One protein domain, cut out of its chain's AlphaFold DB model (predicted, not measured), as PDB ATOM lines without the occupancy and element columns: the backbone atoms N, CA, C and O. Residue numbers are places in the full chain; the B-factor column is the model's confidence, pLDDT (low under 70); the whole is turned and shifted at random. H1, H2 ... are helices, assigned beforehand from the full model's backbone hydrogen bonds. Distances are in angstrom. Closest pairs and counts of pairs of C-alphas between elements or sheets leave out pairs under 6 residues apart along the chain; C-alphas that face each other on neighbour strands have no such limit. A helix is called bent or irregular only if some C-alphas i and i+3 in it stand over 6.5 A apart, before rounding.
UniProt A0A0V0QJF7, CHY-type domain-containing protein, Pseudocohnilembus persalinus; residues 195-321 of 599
ATOM      1  N   LEU A 195     -36.781   4.550 -11.596       78.44
ATOM      2  CA  LEU A 195     -36.796   4.554 -10.130       78.44
ATOM      3  C   LEU A 195     -37.470   3.297  -9.587       78.44
ATOM      4  O   LEU A 195     -36.964   2.721  -8.630       78.44
ATOM      5  N   ASP A 196     -38.523   2.810 -10.246       78.56
ATOM      6  CA  ASP A 196     -39.159   1.542  -9.875       78.56
ATOM      7  C   ASP A 196     -38.156   0.383  -9.930       78.56
ATOM      8  O   ASP A 196     -38.116  -0.448  -9.027       78.56
ATOM      9  N   GLY A 197     -37.295   0.352 -10.953       82.88
ATOM     10  CA  GLY A 197     -36.228  -0.646 -11.061       82.88
ATOM     11  C   GLY A 197     -35.180  -0.521  -9.950       82.88
ATOM     12  O   GLY A 197     -34.728  -1.531  -9.411       82.88
ATOM     13  N   VAL A 198     -34.813   0.706  -9.566       80.25
ATOM     14  CA  VAL A 198     -33.905   0.950  -8.431       80.25
ATOM     15  C   VAL A 198     -34.536   0.464  -7.126       80.25
ATOM     16  O   VAL A 198     -33.892  -0.282  -6.388       80.25
ATOM     17  N   PHE A 199     -35.793   0.819  -6.862       84.88
ATOM     18  CA  PHE A 199     -36.504   0.394  -5.657       84.88
ATOM     19  C   PHE A 199     -36.686  -1.124  -5.599       84.88
ATOM     20  O   PHE A 199     -36.380  -1.721  -4.573       84.88
ATOM     21  N   GLN A 200     -37.048  -1.774  -6.708       83.75
ATOM     22  CA  GLN A 200     -37.136  -3.239  -6.776       83.75
ATOM     23  C   GLN A 200     -35.803  -3.926  -6.461       83.75
ATOM     24  O   GLN A 200     -35.774  -4.947  -5.769       83.75
ATOM     25  N   ASN A 201     -34.686  -3.375  -6.941       78.62
ATOM     26  CA  ASN A 201     -33.365  -3.910  -6.622       78.62
ATOM     27  C   ASN A 201     -33.043  -3.755  -5.127       78.62
ATOM     28  O   ASN A 201     -32.525  -4.693  -4.519       78.62
ATOM     29  N   LEU A 202     -33.377  -2.610  -4.522       82.62
ATOM     30  CA  LEU A 202     -33.204  -2.388  -3.081       82.62
ATOM     31  C   LEU A 202     -34.082  -3.334  -2.248       82.62
ATOM     32  O   LEU A 202     -33.592  -3.942  -1.293       82.62
ATOM     33  N   ASP A 203     -35.337  -3.528  -2.646       82.62
ATOM     34  CA  ASP A 203     -36.254  -4.472  -2.003       82.62
ATOM     35  C   ASP A 203     -35.742  -5.915  -2.114       82.62
ATOM     36  O   ASP A 203     -35.743  -6.651  -1.129       82.62
ATOM     37  N   THR A 204     -35.193  -6.303  -3.267       81.06
ATOM     38  CA  THR A 204     -34.579  -7.629  -3.457       81.06
ATOM     39  C   THR A 204     -33.415  -7.849  -2.483       81.06
ATOM     40  O   THR A 204     -33.288  -8.918  -1.882       81.06
ATOM     41  N   VAL A 205     -32.568  -6.837  -2.273       79.38
ATOM     42  CA  VAL A 205     -31.468  -6.909  -1.293       79.38
ATOM     43  C   VAL A 205     -32.014  -7.054   0.134       79.38
ATOM     44  O   VAL A 205     -31.524  -7.900   0.892       79.38
ATOM     45  N   LYS A 206     -33.061  -6.294   0.489       85.81
ATOM     46  CA  LYS A 206     -33.758  -6.398   1.785       85.81
ATOM     47  C   LYS A 206     -34.327  -7.801   2.007       85.81
ATOM     48  O   LYS A 206     -34.181  -8.355   3.101       85.81
ATOM     49  N   GLU A 207     -34.934  -8.404   0.992       84.19
ATOM     50  CA  GLU A 207     -35.493  -9.758   1.075       84.19
ATOM     51  C   GLU A 207     -34.409 -10.824   1.271       84.19
ATOM     52  O   GLU A 207     -34.543 -11.683   2.147       84.19
ATOM     53  N   ILE A 208     -33.302 -10.742   0.524       79.94
ATOM     54  CA  ILE A 208     -32.165 -11.668   0.665       79.94
ATOM     55  C   ILE A 208     -31.610 -11.624   2.091       79.94
ATOM     56  O   ILE A 208     -31.355 -12.672   2.696       79.94
ATOM     57  N   PHE A 209     -31.426 -10.422   2.640       81.56
ATOM     58  CA  PHE A 209     -30.922 -10.253   4.000       81.56
ATOM     59  C   PHE A 209     -31.891 -10.834   5.040       81.56
ATOM     60  O   PHE A 209     -31.493 -11.621   5.905       81.56
ATOM     61  N   SER A 210     -33.180 -10.526   4.896       83.94
ATOM     62  CA  SER A 210     -34.236 -11.022   5.782       83.94
ATOM     63  C   SER A 210     -34.322 -12.554   5.769       83.94
ATOM     64  O   SER A 210     -34.390 -13.186   6.823       83.94
ATOM     65  N   SER A 211     -34.233 -13.172   4.587       85.06
ATOM     66  CA  SER A 211     -34.249 -14.633   4.432       85.06
ATOM     67  C   SER A 211     -33.071 -15.313   5.139       85.06
ATOM     68  O   SER A 211     -33.254 -16.340   5.799       85.06
ATOM     69  N   LYS A 212     -31.867 -14.728   5.071       84.31
ATOM     70  CA  LYS A 212     -30.695 -15.254   5.788       84.31
ATOM     71  C   LYS A 212     -30.893 -15.224   7.305       84.31
ATOM     72  O   LYS A 212     -30.569 -16.213   7.964       84.31
ATOM     73  N   ILE A 213     -31.450 -14.139   7.850       84.50
ATOM     74  CA  ILE A 213     -31.754 -14.030   9.287       84.50
ATOM     75  C   ILE A 213     -32.752 -15.106   9.722       84.50
ATOM     76  O   ILE A 213     -32.529 -15.776  10.732       84.50
ATOM     77  N   GLU A 214     -33.833 -15.305   8.967       88.31
ATOM     78  CA  GLU A 214     -34.826 -16.333   9.294       88.31
ATOM     79  C   GLU A 214     -34.230 -17.746   9.268       88.31
ATOM     80  O   GLU A 214     -34.523 -18.559  10.146       88.31
ATOM     81  N   ASN A 215     -33.315 -18.028   8.339       87.75
ATOM     82  CA  ASN A 215     -32.615 -19.311   8.302       87.75
ATOM     83  C   ASN A 215     -31.708 -19.516   9.535       87.75
ATOM     84  O   ASN A 215     -31.670 -20.600  10.114       87.75
ATOM     85  N   ILE A 216     -31.022 -18.465  10.004       83.75
ATOM     86  CA  ILE A 216     -30.235 -18.525  11.250       83.75
ATOM     87  C   ILE A 216     -31.145 -18.825  12.448       83.75
ATOM     88  O   ILE A 216     -30.837 -19.721  13.235       83.75
ATOM     89  N   LYS A 217     -32.289 -18.135  12.569       86.50
ATOM     90  CA  LYS A 217     -33.276 -18.399  13.634       86.50
ATOM     91  C   LYS A 217     -33.764 -19.845  13.605       86.50
ATOM     92  O   LYS A 217     -33.828 -20.489  14.654       86.50
ATOM     93  N   PHE A 218     -34.078 -20.354  12.415       90.75
ATOM     94  CA  PHE A 218     -34.494 -21.738  12.221       90.75
ATOM     95  C   PHE A 218     -33.422 -22.719  12.718       90.75
ATOM     96  O   PHE A 218     -33.721 -23.579  13.547       90.75
ATOM     97  N   ASN A 219     -32.164 -22.527  12.312       85.69
ATOM     98  CA  ASN A 219     -31.049 -23.392  12.710       85.69
ATOM     99  C   ASN A 219     -30.789 -23.371  14.228       85.69
ATOM    100  O   ASN A 219     -30.485 -24.411  14.819       85.69
ATOM    101  N   ILE A 220     -30.932 -22.210  14.883       84.00
ATOM    102  CA  ILE A 220     -30.827 -22.095  16.349       84.00
ATOM    103  C   ILE A 220     -31.936 -22.910  17.024       84.00
ATOM    104  O   ILE A 220     -31.661 -23.691  17.940       84.00
ATOM    105  N   ALA A 221     -33.183 -22.757  16.567       86.19
ATOM    106  CA  ALA A 221     -34.330 -23.468  17.126       86.19
ATOM    107  C   ALA A 221     -34.219 -24.988  16.931       86.19
ATOM    108  O   ALA A 221     -34.503 -25.755  17.856       86.19
ATOM    109  N   GLU A 222     -33.765 -25.430  15.758       91.00
ATOM    110  CA  GLU A 222     -33.516 -26.842  15.465       91.00
ATOM    111  C   GLU A 222     -32.391 -27.409  16.340       91.00
ATOM    112  O   GLU A 222     -32.551 -28.475  16.936       91.00
ATOM    113  N   SER A 223     -31.297 -26.665  16.517       85.44
ATOM    114  CA  SER A 223     -30.190 -27.071  17.393       85.44
ATOM    115  C   SER A 223     -30.638 -27.216  18.851       85.44
ATOM    116  O   SER A 223     -30.309 -28.210  19.502       85.44
ATOM    117  N   TYR A 224     -31.441 -26.274  19.360       86.31
ATOM    118  CA  TYR A 224     -32.026 -26.366  20.704       86.31
ATOM    119  C   TYR A 224     -32.920 -27.597  20.848       86.31
ATOM    120  O   TYR A 224     -32.820 -28.337  21.831       86.31
ATOM    121  N   LYS A 225     -33.780 -27.841  19.855       88.25
ATOM    122  CA  LYS A 225     -34.654 -29.012  19.831       88.25
ATOM    123  C   LYS A 225     -33.840 -30.305  19.861       88.25
ATOM    124  O   LYS A 225     -34.149 -31.169  20.668       88.25
ATOM    125  N   ASN A 226     -32.785 -30.413  19.057       87.62
ATOM    126  CA  ASN A 226     -31.947 -31.611  18.993       87.62
ATOM    127  C   ASN A 226     -31.211 -31.882  20.314       87.62
ATOM    128  O   ASN A 226     -31.197 -33.018  20.778       87.62
ATOM    129  N   ILE A 227     -30.654 -30.850  20.956       85.56
ATOM    130  CA  ILE A 227     -29.953 -31.000  22.245       85.56
ATOM    131  C   ILE A 227     -30.932 -31.375  23.366       85.56
ATOM    132  O   ILE A 227     -30.628 -32.233  24.190       85.56
ATOM    133  N   SER A 228     -32.112 -30.751  23.393       85.94
ATOM    134  CA  SER A 228     -33.122 -31.002  24.433       85.94
ATOM    135  C   SER A 228     -33.921 -32.292  24.226       85.94
ATOM    136  O   SER A 228     -34.609 -32.724  25.149       85.94
ATOM    137  N   GLN A 229     -33.838 -32.919  23.049       88.69
ATOM    138  CA  GLN A 229     -34.628 -34.103  22.716       88.69
ATOM    139  C   GLN A 229     -34.288 -35.296  23.618       88.69
ATOM    140  O   GLN A 229     -35.203 -35.920  24.141       88.69
ATOM    141  N   ASN A 230     -33.003 -35.551  23.886       83.00
ATOM    142  CA  ASN A 230     -32.589 -36.656  24.759       83.00
ATOM    143  C   ASN A 230     -33.135 -36.498  26.187       83.00
ATOM    144  O   ASN A 230     -33.679 -37.439  26.757       83.00
ATOM    145  N   ASP A 231     -33.039 -35.292  26.754       83.88
ATOM    146  CA  ASP A 231     -33.581 -35.007  28.087       83.88
ATOM    147  C   ASP A 231     -35.114 -35.076  28.103       83.88
ATOM    148  O   ASP A 231     -35.706 -35.514  29.085       83.88
ATOM    149  N   LYS A 232     -35.777 -34.658  27.020       87.75
ATOM    150  CA  LYS A 232     -37.232 -34.772  26.890       87.75
ATOM    151  C   LYS A 232     -37.676 -36.233  26.882       87.75
ATOM    152  O   LYS A 232     -38.660 -36.554  27.544       87.75
ATOM    153  N   ASP A 233     -36.977 -37.086  26.144       88.44
ATOM    154  CA  ASP A 233     -37.294 -38.511  26.066       88.44
ATOM    155  C   ASP A 233     -37.051 -39.192  27.422       88.44
ATOM    156  O   ASP A 233     -37.896 -39.967  27.869       88.44
ATOM    157  N   GLN A 234     -35.994 -38.796  28.141       84.19
ATOM    158  CA  GLN A 234     -35.770 -39.225  29.524       84.19
ATOM    159  C   GLN A 234     -36.912 -38.789  30.455       84.19
ATOM    160  O   GLN A 234     -37.463 -39.622  31.162       84.19
ATOM    161  N   ILE A 235     -37.334 -37.519  30.415       82.88
ATOM    162  CA  ILE A 235     -38.447 -37.012  31.242       82.88
ATOM    163  C   ILE A 235     -39.742 -37.787  30.976       82.88
ATOM    164  O   ILE A 235     -40.523 -38.012  31.898       82.88
ATOM    165  N   ILE A 236     -40.007 -38.146  29.717       89.19
ATOM    166  CA  ILE A 236     -41.186 -38.940  29.359       89.19
ATOM    167  C   ILE A 236     -41.086 -40.332  29.990       89.19
ATOM    168  O   ILE A 236     -42.039 -40.751  30.640       89.19
ATOM    169  N   SER A 237     -39.932 -40.993  29.866       89.50
ATOM    170  CA  SER A 237     -39.684 -42.299  30.488       89.50
ATOM    171  C   SER A 237     -39.847 -42.250  32.010       89.50
ATOM    172  O   SER A 237     -40.596 -43.047  32.568       89.50
ATOM    173  N   ASP A 238     -39.210 -41.278  32.673       83.00
ATOM    174  CA  ASP A 238     -39.276 -41.113  34.129       83.00
ATOM    175  C   ASP A 238     -40.720 -40.861  34.577       83.00
ATOM    176  O   ASP A 238     -41.196 -41.436  35.551       83.00
ATOM    177  N   LYS A 239     -41.464 -40.025  33.844       88.25
ATOM    178  CA  LYS A 239     -42.872 -39.744  34.145       88.25
ATOM    179  C   LYS A 239     -43.728 -41.010  34.088       88.25
ATOM    180  O   LYS A 239     -44.600 -41.175  34.941       88.25
ATOM    181  N   ASP A 240     -43.516 -41.860  33.089       91.31
ATOM    182  CA  ASP A 240     -44.277 -43.100  32.928       91.31
ATOM    183  C   ASP A 240     -43.926 -44.110  34.037       91.31
ATOM    184  O   ASP A 240     -44.825 -44.743  34.597       91.31
ATOM    185  N   GLU A 241     -42.652 -44.193  34.434       88.75
ATOM    186  CA  GLU A 241     -42.206 -45.000  35.578       88.75
ATOM    187  C   GLU A 241     -42.832 -44.518  36.898       88.75
ATOM    188  O   GLU A 241     -43.390 -45.317  37.652       88.75
ATOM    189  N   GLN A 242     -42.840 -43.204  37.144       86.25
ATOM    190  CA  GLN A 242     -43.467 -42.622  38.335       86.25
ATOM    191  C   GLN A 242     -44.988 -42.811  38.347       86.25
ATOM    192  O   GLN A 242     -45.572 -43.031  39.409       86.25
ATOM    193  N   ALA A 243     -45.646 -42.744  37.186       90.25
ATOM    194  CA  ALA A 243     -47.078 -43.009  37.079       90.25
ATOM    195  C   ALA A 243     -47.409 -44.459  37.453       90.25
ATOM    196  O   ALA A 243     -48.370 -44.688  38.190       90.25
ATOM    197  N   LYS A 244     -46.586 -45.413  37.003       92.56
ATOM    198  CA  LYS A 244     -46.718 -46.827  37.363       92.56
ATOM    199  C   LYS A 244     -46.510 -47.048  38.863       92.56
ATOM    200  O   LYS A 244     -47.354 -47.662  39.502       92.56
ATOM    201  N   PHE A 245     -45.453 -46.478  39.445       89.25
ATOM    202  CA  PHE A 245     -45.205 -46.598  40.886       89.25
ATOM    203  C   PHE A 245     -46.354 -46.014  41.732       89.25
ATOM    204  O   PHE A 245     -46.739 -46.580  42.754       89.25
ATOM    205  N   LEU A 246     -46.960 -44.908  41.288       89.88
ATOM    206  CA  LEU A 246     -48.163 -44.342  41.910       89.88
ATOM    207  C   LEU A 246     -49.360 -45.301  41.865       89.88
ATOM    208  O   LEU A 246     -50.085 -45.414  42.854       89.88
ATOM    209  N   GLU A 247     -49.577 -45.981  40.741       93.50
ATOM    210  CA  GLU A 247     -50.620 -47.002  40.599       93.50
ATOM    211  C   GLU A 247     -50.378 -48.195  41.537       93.50
ATOM    212  O   GLU A 247     -51.311 -48.647  42.212       93.50
ATOM    213  N   ASP A 248     -49.123 -48.635  41.661       92.19
ATOM    214  CA  ASP A 248     -48.719 -49.689  42.595       92.19
ATOM    215  C   ASP A 248     -49.012 -49.266  44.048       92.19
ATOM    216  O   ASP A 248     -49.665 -50.007  44.789       92.19
ATOM    217  N   ILE A 249     -48.658 -48.034  44.445       91.38
ATOM    218  CA  ILE A 249     -49.001 -47.484  45.771       91.38
ATOM    219  C   ILE A 249     -50.514 -47.508  46.003       91.38
ATOM    220  O   ILE A 249     -50.965 -47.925  47.073       91.38
ATOM    221  N   TYR A 250     -51.315 -47.051  45.036       93.69
ATOM    222  CA  TYR A 250     -52.772 -47.019  45.190       93.69
ATOM    223  C   TYR A 250     -53.374 -48.413  45.334       93.69
ATOM    224  O   TYR A 250     -54.316 -48.582  46.113       93.69
ATOM    225  N   THR A 251     -52.837 -49.391  44.611       94.62
ATOM    226  CA  THR A 251     -53.267 -50.790  44.682       94.62
ATOM    227  C   THR A 251     -52.939 -51.384  46.049       94.62
ATOM    228  O   THR A 251     -53.806 -51.952  46.714       94.62
ATOM    229  N   VAL A 252     -51.708 -51.178  46.514       93.88
ATOM    230  CA  VAL A 252     -51.211 -51.680  47.798       93.88
ATOM    231  C   VAL A 252     -51.915 -51.023  48.989       93.88
ATOM    232  O   VAL A 252     -52.240 -51.694  49.967       93.88
ATOM    233  N   ALA A 253     -52.218 -49.725  48.910       91.62
ATOM    234  CA  ALA A 253     -52.889 -48.982  49.978       91.62
ATOM    235  C   ALA A 253     -54.343 -49.427  50.238       91.62
ATOM    236  O   ALA A 253     -54.922 -49.052  51.260       91.62
ATOM    237  N   GLN A 254     -54.952 -50.186  49.321       93.69
ATOM    238  CA  GLN A 254     -56.316 -50.707  49.470       93.69
ATOM    239  C   GLN A 254     -56.375 -52.074  50.163       93.69
ATOM    240  O   GLN A 254     -57.457 -52.482  50.586       93.69
ATOM    241  N   LYS A 255     -55.244 -52.773  50.285       93.94
ATOM    242  CA  LYS A 255     -55.165 -54.117  50.865       93.94
ATOM    243  C   LYS A 255     -54.842 -54.076  52.356       93.94
ATOM    244  O   LYS A 255     -54.247 -53.120  52.856       93.94
ATOM    245  N   ASN A 256     -55.220 -55.129  53.078       93.94
ATOM    246  CA  ASN A 256     -54.771 -55.307  54.458       93.94
ATOM    247  C   ASN A 256     -53.287 -55.718  54.471       93.94
ATOM    248  O   ASN A 256     -52.846 -56.437  53.582       93.94
ATOM    249  N   VAL A 257     -52.516 -55.320  55.489       92.81
ATOM    250  CA  VAL A 257     -51.078 -55.653  55.605       92.81
ATOM    251  C   VAL A 257     -50.823 -57.162  55.523       92.81
ATOM    252  O   VAL A 257     -49.818 -57.586  54.968       92.81
ATOM    253  N   TYR A 258     -51.748 -57.978  56.031       94.50
ATOM    254  CA  TYR A 258     -51.646 -59.442  55.989       94.50
ATOM    255  C   TYR A 258     -51.961 -60.060  54.615       94.50
ATOM    256  O   TYR A 258     -51.783 -61.262  54.441       94.50
ATOM    257  N   GLU A 259     -52.453 -59.266  53.663       95.12
ATOM    258  CA  GLU A 259     -52.830 -59.688  52.305       95.12
ATOM    259  C   GLU A 259     -51.804 -59.258  51.246       95.12
ATOM    260  O   GLU A 259     -51.984 -59.555  50.064       95.12
ATOM    261  N   LEU A 260     -50.750 -58.544  51.652       95.50
ATOM    262  CA  LEU A 260     -49.691 -58.091  50.757       95.50
ATOM    263  C   LEU A 260     -48.767 -59.256  50.403       95.50
ATOM    264  O   LEU A 260     -48.339 -60.011  51.279       95.50
ATOM    265  N   ASN A 261     -48.440 -59.383  49.119       96.31
ATOM    266  CA  ASN A 261     -47.329 -60.231  48.694       96.31
ATOM    267  C   ASN A 261     -45.979 -59.516  48.924       96.31
ATOM    268  O   ASN A 261     -45.939 -58.371  49.372       96.31
ATOM    269  N   GLU A 262     -44.873 -60.207  48.651       95.56
ATOM    270  CA  GLU A 262     -43.520 -59.691  48.900       95.56
ATOM    271  C   GLU A 262     -43.224 -58.407  48.103       95.56
ATOM    272  O   GLU A 262     -42.787 -57.420  48.694       95.56
ATOM    273  N   ASP A 263     -43.588 -58.364  46.816       94.69
ATOM    274  CA  ASP A 263     -43.407 -57.190  45.947       94.69
ATOM    275  C   ASP A 263     -44.228 -55.977  46.437       94.69
ATOM    276  O   ASP A 263     -43.757 -54.842  46.493       94.69
ATOM    277  N   GLU A 264     -45.478 -56.208  46.837       94.69
ATOM    278  CA  GLU A 264     -46.392 -55.185  47.352       94.69
ATOM    279  C   GLU A 264     -45.946 -54.647  48.716       94.69
ATOM    280  O   GLU A 264     -46.087 -53.453  49.009       94.69
ATOM    281  N   PHE A 265     -45.388 -55.519  49.554       93.88
ATOM    282  CA  PHE A 265     -44.789 -55.125  50.821       93.88
ATOM    283  C   PHE A 265     -43.532 -54.274  50.594       93.88
ATOM    284  O   PHE A 265     -43.344 -53.265  51.280       93.88
ATOM    285  N   GLU A 266     -42.714 -54.613  49.594       91.94
ATOM    286  CA  GLU A 266     -41.546 -53.825  49.195       91.94
ATOM    287  C   GLU A 266     -41.933 -52.420  48.701       91.94
ATOM    288  O   GLU A 266     -41.274 -51.444  49.061       91.94
ATOM    289  N   VAL A 267     -43.058 -52.265  47.991       89.81
ATOM    290  CA  VAL A 267     -43.608 -50.940  47.634       89.81
ATOM    291  C   VAL A 267     -43.924 -50.102  48.881       89.81
ATOM    292  O   VAL A 267     -43.558 -48.922  48.930       89.81
ATOM    293  N   GLN A 268     -44.548 -50.680  49.919       88.38
ATOM    294  CA  GLN A 268     -44.783 -49.954  51.180       88.38
ATOM    295  C   GLN A 268     -43.476 -49.593  51.883       88.38
ATOM    296  O   GLN A 268     -43.349 -48.486  52.411       88.38
ATOM    297  N   LEU A 269     -42.506 -50.510  51.883       88.50
ATOM    298  CA  LEU A 269     -41.200 -50.293  52.500       88.50
ATOM    299  C   LEU A 269     -40.453 -49.143  51.811       88.50
ATOM    300  O   LEU A 269     -39.960 -48.237  52.483       88.50
ATOM    301  N   ASN A 270     -40.448 -49.136  50.478       86.19
ATOM    302  CA  ASN A 270     -39.834 -48.098  49.650       86.19
ATOM    303  C   ASN A 270     -40.487 -46.724  49.852       86.19
ATOM    304  O   ASN A 270     -39.790 -45.706  49.862       86.19
ATOM    305  N   LEU A 271     -41.808 -46.684  50.062       85.56
ATOM    306  CA  LEU A 271     -42.521 -45.454  50.404       85.56
ATOM    307  C   LEU A 271     -42.129 -44.939  51.798       85.56
ATOM    308  O   LEU A 271     -41.957 -43.737  51.993       85.56
ATOM    309  N   LEU A 272     -41.975 -45.845  52.766       85.81
ATOM    310  CA  LEU A 272     -41.696 -45.509  54.164       85.81
ATOM    311  C   LEU A 272     -40.250 -45.049  54.390       85.81
ATOM    312  O   LEU A 272     -39.998 -44.246  55.284       85.81
ATOM    313  N   GLN A 273     -39.310 -45.533  53.577       86.69
ATOM    314  CA  GLN A 273     -37.899 -45.146  53.646       86.69
ATOM    315  C   GLN A 273     -37.596 -43.781  53.005       86.69
ATOM    316  O   GLN A 273     -36.452 -43.340  53.062       86.69
ATOM    317  N   GLU A 274     -38.575 -43.121  52.372       84.56
ATOM    318  CA  GLU A 274     -38.411 -41.840  51.653       84.56
ATOM    319  C   GLU A 274     -37.352 -41.866  50.522       84.56
ATOM    320  O   GLU A 274     -37.053 -40.836  49.908       84.56
ATOM    321  N   VAL A 275     -36.802 -43.043  50.193       81.19
ATOM    322  CA  VAL A 275     -35.721 -43.218  49.209       81.19
ATOM    323  C   VAL A 275     -36.193 -42.788  47.826       81.19
ATOM    324  O   VAL A 275     -35.525 -41.985  47.176       81.19
ATOM    325  N   GLN A 276     -37.374 -43.241  47.399       79.56
ATOM    326  CA  GLN A 276     -37.915 -42.882  46.085       79.56
ATOM    327  C   GLN A 276     -38.288 -41.399  45.980       79.56
ATOM    328  O   GLN A 276     -38.044 -40.771  44.953       79.56
ATOM    329  N   GLN A 277     -38.817 -40.805  47.057       83.88
ATOM    330  CA  GLN A 277     -39.112 -39.372  47.083       83.88
ATOM    331  C   GLN A 277     -37.828 -38.545  46.951       83.88
ATOM    332  O   GLN A 277     -37.796 -37.574  46.194       83.88
ATOM    333  N   THR A 278     -36.769 -38.938  47.660       87.31
ATOM    334  CA  THR A 278     -35.467 -38.264  47.593       87.31
ATOM    335  C   THR A 278     -34.856 -38.392  46.196       87.31
ATOM    336  O   THR A 278     -34.473 -37.383  45.609       87.31
ATOM    337  N   GLN A 279     -34.866 -39.594  45.610       86.50
ATOM    338  CA  GLN A 279     -34.381 -39.833  44.244       86.50
ATOM    339  C   GLN A 279     -35.134 -38.996  43.200       86.50
ATOM    340  O   GLN A 279     -34.506 -38.372  42.343       86.50
ATOM    341  N   LEU A 280     -36.464 -38.924  43.294       84.75
ATOM    342  CA  LEU A 280     -37.276 -38.099  42.399       84.75
ATOM    343  C   LEU A 280     -36.946 -36.607  42.555       84.75
ATOM    344  O   LEU A 280     -36.839 -35.881  41.564       84.75
ATOM    345  N   MET A 281     -36.758 -36.132  43.788       87.81
ATOM    346  CA  MET A 281     -36.365 -34.743  44.041       87.81
ATOM    347  C   MET A 281     -34.983 -34.423  43.462       87.81
ATOM    348  O   MET A 281     -34.824 -33.373  42.832       87.81
ATOM    349  N   ASP A 282     -34.015 -35.328  43.594       89.12
ATOM    350  CA  ASP A 282     -32.681 -35.176  43.006       89.12
ATOM    351  C   ASP A 282     -32.736 -35.143  41.470       89.12
ATOM    352  O   ASP A 282     -32.090 -34.300  40.837       89.12
ATOM    353  N   GLN A 283     -33.567 -35.989  40.852       85.06
ATOM    354  CA  GLN A 283     -33.817 -35.963  39.407       85.06
ATOM    355  C   GLN A 283     -34.437 -34.630  38.960       85.06
ATOM    356  O   GLN A 283     -33.968 -34.020  37.993       85.06
ATOM    357  N   ILE A 284     -35.441 -34.123  39.687       84.06
ATOM    358  CA  ILE A 284     -36.063 -32.818  39.408       84.06
ATOM    359  C   ILE A 284     -35.024 -31.697  39.489       84.06
ATOM    360  O   ILE A 284     -34.968 -30.844  38.595       84.06
ATOM    361  N   LEU A 285     -34.188 -31.686  40.531       89.19
ATOM    362  CA  LEU A 285     -33.138 -30.681  40.700       89.19
ATOM    363  C   LEU A 285     -32.107 -30.751  39.566       89.19
ATOM    364  O   LEU A 285     -31.776 -29.714  38.981       89.19
ATOM    365  N   SER A 286     -31.672 -31.956  39.190       86.69
ATOM    366  CA  SER A 286     -30.766 -32.190  38.059       86.69
ATOM    367  C   SER A 286     -31.341 -31.645  36.745       86.69
ATOM    368  O   SER A 286     -30.685 -30.863  36.049       86.69
ATOM    369  N   LEU A 287     -32.606 -31.948  36.434       80.94
ATOM    370  CA  LEU A 287     -33.289 -31.445  35.235       80.94
ATOM    371  C   LEU A 287     -33.440 -29.917  35.239       80.94
ATOM    372  O   LEU A 287     -33.234 -29.261  34.213       80.94
ATOM    373  N   GLN A 288     -33.760 -29.317  36.388       85.00
ATOM    374  CA  GLN A 288     -33.814 -27.858  36.524       85.00
ATOM    375  C   GLN A 288     -32.445 -27.215  36.279       85.00
ATOM    376  O   GLN A 288     -32.359 -26.156  35.645       85.00
ATOM    377  N   GLN A 289     -31.374 -27.850  36.752       86.81
ATOM    378  CA  GLN A 289     -30.009 -27.378  36.565       86.81
ATOM    379  C   GLN A 289     -29.572 -27.495  35.098       86.81
ATOM    380  O   GLN A 289     -29.049 -26.522  34.549       86.81
ATOM    381  N   LYS A 290     -29.890 -28.609  34.422       82.19
ATOM    382  CA  LYS A 290     -29.684 -28.773  32.971       82.19
ATOM    383  C   LYS A 290     -30.436 -27.719  32.163       82.19
ATOM    384  O   LYS A 290     -29.834 -27.052  31.324       82.19
ATOM    385  N   LYS A 291     -31.717 -27.478  32.470       84.50
ATOM    386  CA  LYS A 291     -32.523 -26.429  31.820       84.50
ATOM    387  C   LYS A 291     -31.869 -25.049  31.942       84.50
ATOM    388  O   LYS A 291     -31.806 -24.318  30.952       84.50
ATOM    389  N   LYS A 292     -31.379 -24.688  33.135       86.56
ATOM    390  CA  LYS A 292     -30.624 -23.437  33.348       86.56
ATOM    391  C   LYS A 292     -29.328 -23.421  32.530       86.56
ATOM    392  O   LYS A 292     -29.016 -22.404  31.919       86.56
ATOM    393  N   GLY A 293     -28.612 -24.544  32.478       84.56
ATOM    394  CA  GLY A 293     -27.414 -24.717  31.655       84.56
ATOM    395  C   GLY A 293     -27.679 -24.472  30.168       84.56
ATOM    396  O   GLY A 293     -26.967 -23.683  29.548       84.56
ATOM    397  N   TYR A 294     -28.741 -25.062  29.617       83.62
ATOM    398  CA  TYR A 294     -29.151 -24.839  28.229       83.62
ATOM    399  C   TYR A 294     -29.531 -23.390  27.964       83.62
ATOM    400  O   TYR A 294     -29.057 -22.819  26.988       83.62
ATOM    401  N   ALA A 295     -30.329 -22.773  28.837       81.75
ATOM    402  CA  ALA A 295     -30.676 -21.364  28.688       81.75
ATOM    403  C   ALA A 295     -29.412 -20.493  28.621       81.75
ATOM    404  O   ALA A 295     -29.237 -19.741  27.668       81.75
ATOM    405  N   ASN A 296     -28.485 -20.662  29.568       87.25
ATOM    406  CA  ASN A 296     -27.234 -19.902  29.601       87.25
ATOM    407  C   ASN A 296     -26.360 -20.135  28.360       87.25
ATOM    408  O   ASN A 296     -25.756 -19.191  27.854       87.25
ATOM    409  N   LEU A 297     -26.279 -21.376  27.870       86.12
ATOM    410  CA  LEU A 297     -25.528 -21.707  26.658       86.12
ATOM    411  C   LEU A 297     -26.110 -20.992  25.434       86.12
ATOM    412  O   LEU A 297     -25.369 -20.365  24.680       86.12
ATOM    413  N   PHE A 298     -27.431 -21.058  25.254       86.81
ATOM    414  CA  PHE A 298     -28.105 -20.441  24.114       86.81
ATOM    415  C   PHE A 298     -28.143 -18.916  24.202       86.81
ATOM    416  O   PHE A 298     -28.053 -18.271  23.164       86.81
ATOM    417  N   PHE A 299     -28.190 -18.333  25.405       86.12
ATOM    418  CA  PHE A 299     -27.995 -16.891  25.578       86.12
ATOM    419  C   PHE A 299     -26.601 -16.465  25.116       86.12
ATOM    420  O   PHE A 299     -26.497 -15.630  24.229       86.12
ATOM    421  N   LYS A 300     -25.535 -17.124  25.593       87.88
ATOM    422  CA  LYS A 300     -24.162 -16.823  25.145       87.88
ATOM    423  C   LYS A 300     -23.977 -17.004  23.639       87.88
ATOM    424  O   LYS A 300     -23.281 -16.224  23.001       87.88
ATOM    425  N   PHE A 301     -24.585 -18.042  23.069       83.94
ATOM    426  CA  PHE A 301     -24.540 -18.275  21.630       83.94
ATOM    427  C   PHE A 301     -25.313 -17.206  20.849       83.94
ATOM    428  O   PHE A 301     -24.839 -16.747  19.813       83.94
ATOM    429  N   SER A 302     -26.469 -16.776  21.359       81.69
ATOM    430  CA  SER A 302     -27.243 -15.664  20.803       81.69
ATOM    431  C   SER A 302     -26.445 -14.364  20.831       81.69
ATOM    432  O   SER A 302     -26.420 -13.656  19.827       81.69
ATOM    433  N   ASP A 303     -25.764 -14.069  21.939       86.75
ATOM    434  CA  ASP A 303     -24.909 -12.887  22.067       86.75
ATOM    435  C   ASP A 303     -23.764 -12.942  21.049       86.75
ATOM    436  O   ASP A 303     -23.570 -11.994  20.293       86.75
ATOM    437  N   PHE A 304     -23.090 -14.092  20.934       88.19
ATOM    438  CA  PHE A 304     -22.028 -14.309  19.948       88.19
ATOM    439  C   PHE A 304     -22.510 -14.150  18.498       88.19
ATOM    440  O   PHE A 304     -21.834 -13.513  17.688       88.19
ATOM    441  N   ILE A 305     -23.673 -14.716  18.148       80.06
ATOM    442  CA  ILE A 305     -24.263 -14.553  16.811       80.06
ATOM    443  C   ILE A 305     -24.617 -13.091  16.563       80.06
ATOM    444  O   ILE A 305     -24.365 -12.591  15.472       80.06
ATOM    445  N   THR A 306     -25.193 -12.418  17.557       83.12
ATOM    446  CA  THR A 306     -25.576 -11.009  17.446       83.12
ATOM    447  C   THR A 306     -24.341 -10.151  17.216       83.12
ATOM    448  O   THR A 306     -24.316  -9.383  16.264       83.12
ATOM    449  N   GLU A 307     -23.287 -10.338  18.007       89.19
ATOM    450  CA  GLU A 307     -22.013  -9.638  17.839       89.19
ATOM    451  C   GLU A 307     -21.380  -9.928  16.469       89.19
ATOM    452  O   GLU A 307     -20.994  -9.001  15.761       89.19
ATOM    453  N   SER A 308     -21.353 -11.196  16.044       81.94
ATOM    454  CA  SER A 308     -20.807 -11.594  14.739       81.94
ATOM    455  C   SER A 308     -21.596 -10.998  13.569       81.94
ATOM    456  O   SER A 308     -21.004 -10.562  12.584       81.94
ATOM    457  N   LEU A 309     -22.930 -10.975  13.660       81.00
ATOM    458  CA  LEU A 309     -23.798 -10.367  12.650       81.00
ATOM    459  C   LEU A 309     -23.631  -8.852  12.621       81.00
ATOM    460  O   LEU A 309     -23.557  -8.296  11.531       81.00
ATOM    461  N   THR A 310     -23.538  -8.200  13.780       84.31
ATOM    462  CA  THR A 310     -23.277  -6.760  13.873       84.31
ATOM    463  C   THR A 310     -21.935  -6.420  13.238       84.31
ATOM    464  O   THR A 310     -21.896  -5.569  12.360       84.31
ATOM    465  N   GLN A 311     -20.861  -7.143  13.567       83.75
ATOM    466  CA  GLN A 311     -19.541  -6.919  12.965       83.75
ATOM    467  C   GLN A 311     -19.529  -7.189  11.454       83.75
ATOM    468  O   GLN A 311     -18.915  -6.439  10.695       83.75
ATOM    469  N   ALA A 312     -20.200  -8.252  10.997       77.56
ATOM    470  CA  ALA A 312     -20.305  -8.560   9.572       77.56
ATOM    471  C   ALA A 312     -21.099  -7.481   8.826       77.56
ATOM    472  O   ALA A 312     -20.657  -7.020   7.777       77.56
ATOM    473  N   LEU A 313     -22.226  -7.038   9.392       80.75
ATOM    474  CA  LEU A 313     -23.015  -5.933   8.864       80.75
ATOM    475  C   LEU A 313     -22.201  -4.648   8.829       80.75
ATOM    476  O   LEU A 313     -22.132  -4.029   7.782       80.75
ATOM    477  N   GLU A 314     -21.558  -4.259   9.925       81.50
ATOM    478  CA  GLU A 314     -20.714  -3.064   9.986       81.50
ATOM    479  C   GLU A 314     -19.574  -3.134   8.966       81.50
ATOM    480  O   GLU A 314     -19.309  -2.146   8.286       81.50
ATOM    481  N   SER A 315     -18.936  -4.296   8.794       78.88
ATOM    482  CA  SER A 315     -17.883  -4.483   7.793       78.88
ATOM    483  C   SER A 315     -18.415  -4.396   6.363       78.88
ATOM    484  O   SER A 315     -17.804  -3.728   5.530       78.88
ATOM    485  N   ASP A 316     -19.546  -5.035   6.066       75.94
ATOM    486  CA  ASP A 316     -20.151  -5.009   4.736       75.94
ATOM    487  C   ASP A 316     -20.749  -3.628   4.418       75.94
ATOM    488  O   ASP A 316     -20.567  -3.134   3.308       75.94
ATOM    489  N   PHE A 317     -21.359  -2.947   5.394       70.25
ATOM    490  CA  PHE A 317     -21.802  -1.553   5.278       70.25
ATOM    491  C   PHE A 317     -20.620  -0.588   5.132       70.25
ATOM    492  O   PHE A 317     -20.716   0.353   4.354       70.25
ATOM    493  N   ALA A 318     -19.489  -0.835   5.798       71.12
ATOM    494  CA  ALA A 318     -18.266  -0.052   5.607       71.12
ATOM    495  C   ALA A 318     -17.587  -0.319   4.250       71.12
ATOM    496  O   ALA A 318     -16.815   0.512   3.771       71.12
ATOM    497  N   ARG A 319     -17.846  -1.483   3.635       67.62
ATOM    498  CA  ARG A 319     -17.391  -1.837   2.277       67.62
ATOM    499  C   ARG A 319     -18.312  -1.324   1.186       67.62
ATOM    500  O   ARG A 319     -17.855  -1.195   0.047       67.62
ATOM    501  N   LEU A 320     -19.581  -1.052   1.494       61.53
ATOM    502  CA  LEU A 320     -20.401  -0.258   0.593       61.53
ATOM    503  C   LEU A 320     -19.672   1.077   0.395       61.53
ATOM    504  O   LEU A 320     -19.207   1.662   1.376       61.53
ATOM    505  N   PRO A 321     -19.501   1.541  -0.858       59.16
ATOM    506  CA  PRO A 321     -18.920   2.850  -1.113       59.16
ATOM    507  C   PRO A 321     -19.642   3.845  -0.217       59.16
ATOM    508  O   PRO A 321     -20.873   3.824  -0.204       59.16
TER     509      PRO A 321
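Overview. This is residues 195 to 321 of the 599 residues of the protein "CHY-type domain-containing protein" of Pseudocohnilembus persalinus (UniProt A0A0V0QJF7). This is a long, narrow U of helices: the bent helix H1 runs out along one side, the chain turns at one end through a loop and the short helix H2, and the long helix H3 runs back along the other side. The two long sides make the length, come near each other around the bend of H1, and meet loosely, with few contacts between them; residues 195 to 212 of H1 and 310 to 321, of which 310 to 319 belong to H3, stick out free at the open end. The printed part has 127 residues with three named helices, in the order H1, H2, H3, and no named strand; the class is all helix. The whole is extended, with a radius of gyration of the C-alphas of 27.5 A and spans of 93 by 27 by 15 A.

Along the chain. H1, residues 195 to 252, was assigned as one helix by its hydrogen bonds but is bent: C-alphas 227 and 230 are 6.7 A apart. Its arm H1a, residues 195 to 227, begins with C-alpha 195 at (-36.796, 4.554, -10.130) and is 48.6 A long from first to last C-alpha. The arm H1b, residues 230 to 252, is 33.2 A long and ends with C-alpha 252 at (-51.211, -51.680, 47.798). H2, residues 262 to 272, is 15.2 A long. H3, residues 275 to 319, is 65.2 A long and ends with C-alpha 319 at (-17.391, -1.837, 2.277).

Arrangement. H1a and H1b stand at a steep tilt of 43 degrees. H1a and H3 are close but not clearly touching, with Tyr 224 and Phe 298 as their closest C-alphas, 7.9 A apart; they run opposite ways at a shallow tilt of 23 degrees. H1b and H3 are also close but not clearly touching, their closest C-alphas, those of Asp 231 and Leu 287, being 8.0 A apart; they run opposite ways at a shallow tilt of 19 degrees. H1b touches H2 with residues 248 to 252 alone, and the closest C-alphas are those of Val 252 and Glu 264, 6.0 A apart. These two are only just about perpendicular, at 71 degrees. H2 and H3 are close but not clearly touching, with the C-alphas of Asn 270 and Gln 276 closest at 6.6 A, and run the same way at a steep tilt of 65 degrees. H1a and H2 are apart. In H1a, H1b, H2 and H3 every O i to N i+4 pair is within hydrogen-bond range.

Size, cuts and confidence. The two C-alphas farthest apart are those of Leu 195 and Tyr 258, at 93.2 A, while those of Leu 195 and Pro 321 are 20.1 A apart. The printed part has no cut. The link from H1 to H2 is short and the link from H2 to H3 is tight. The mean pLDDT of the printed part is 85.7, and residues 319 to 321 are under 70.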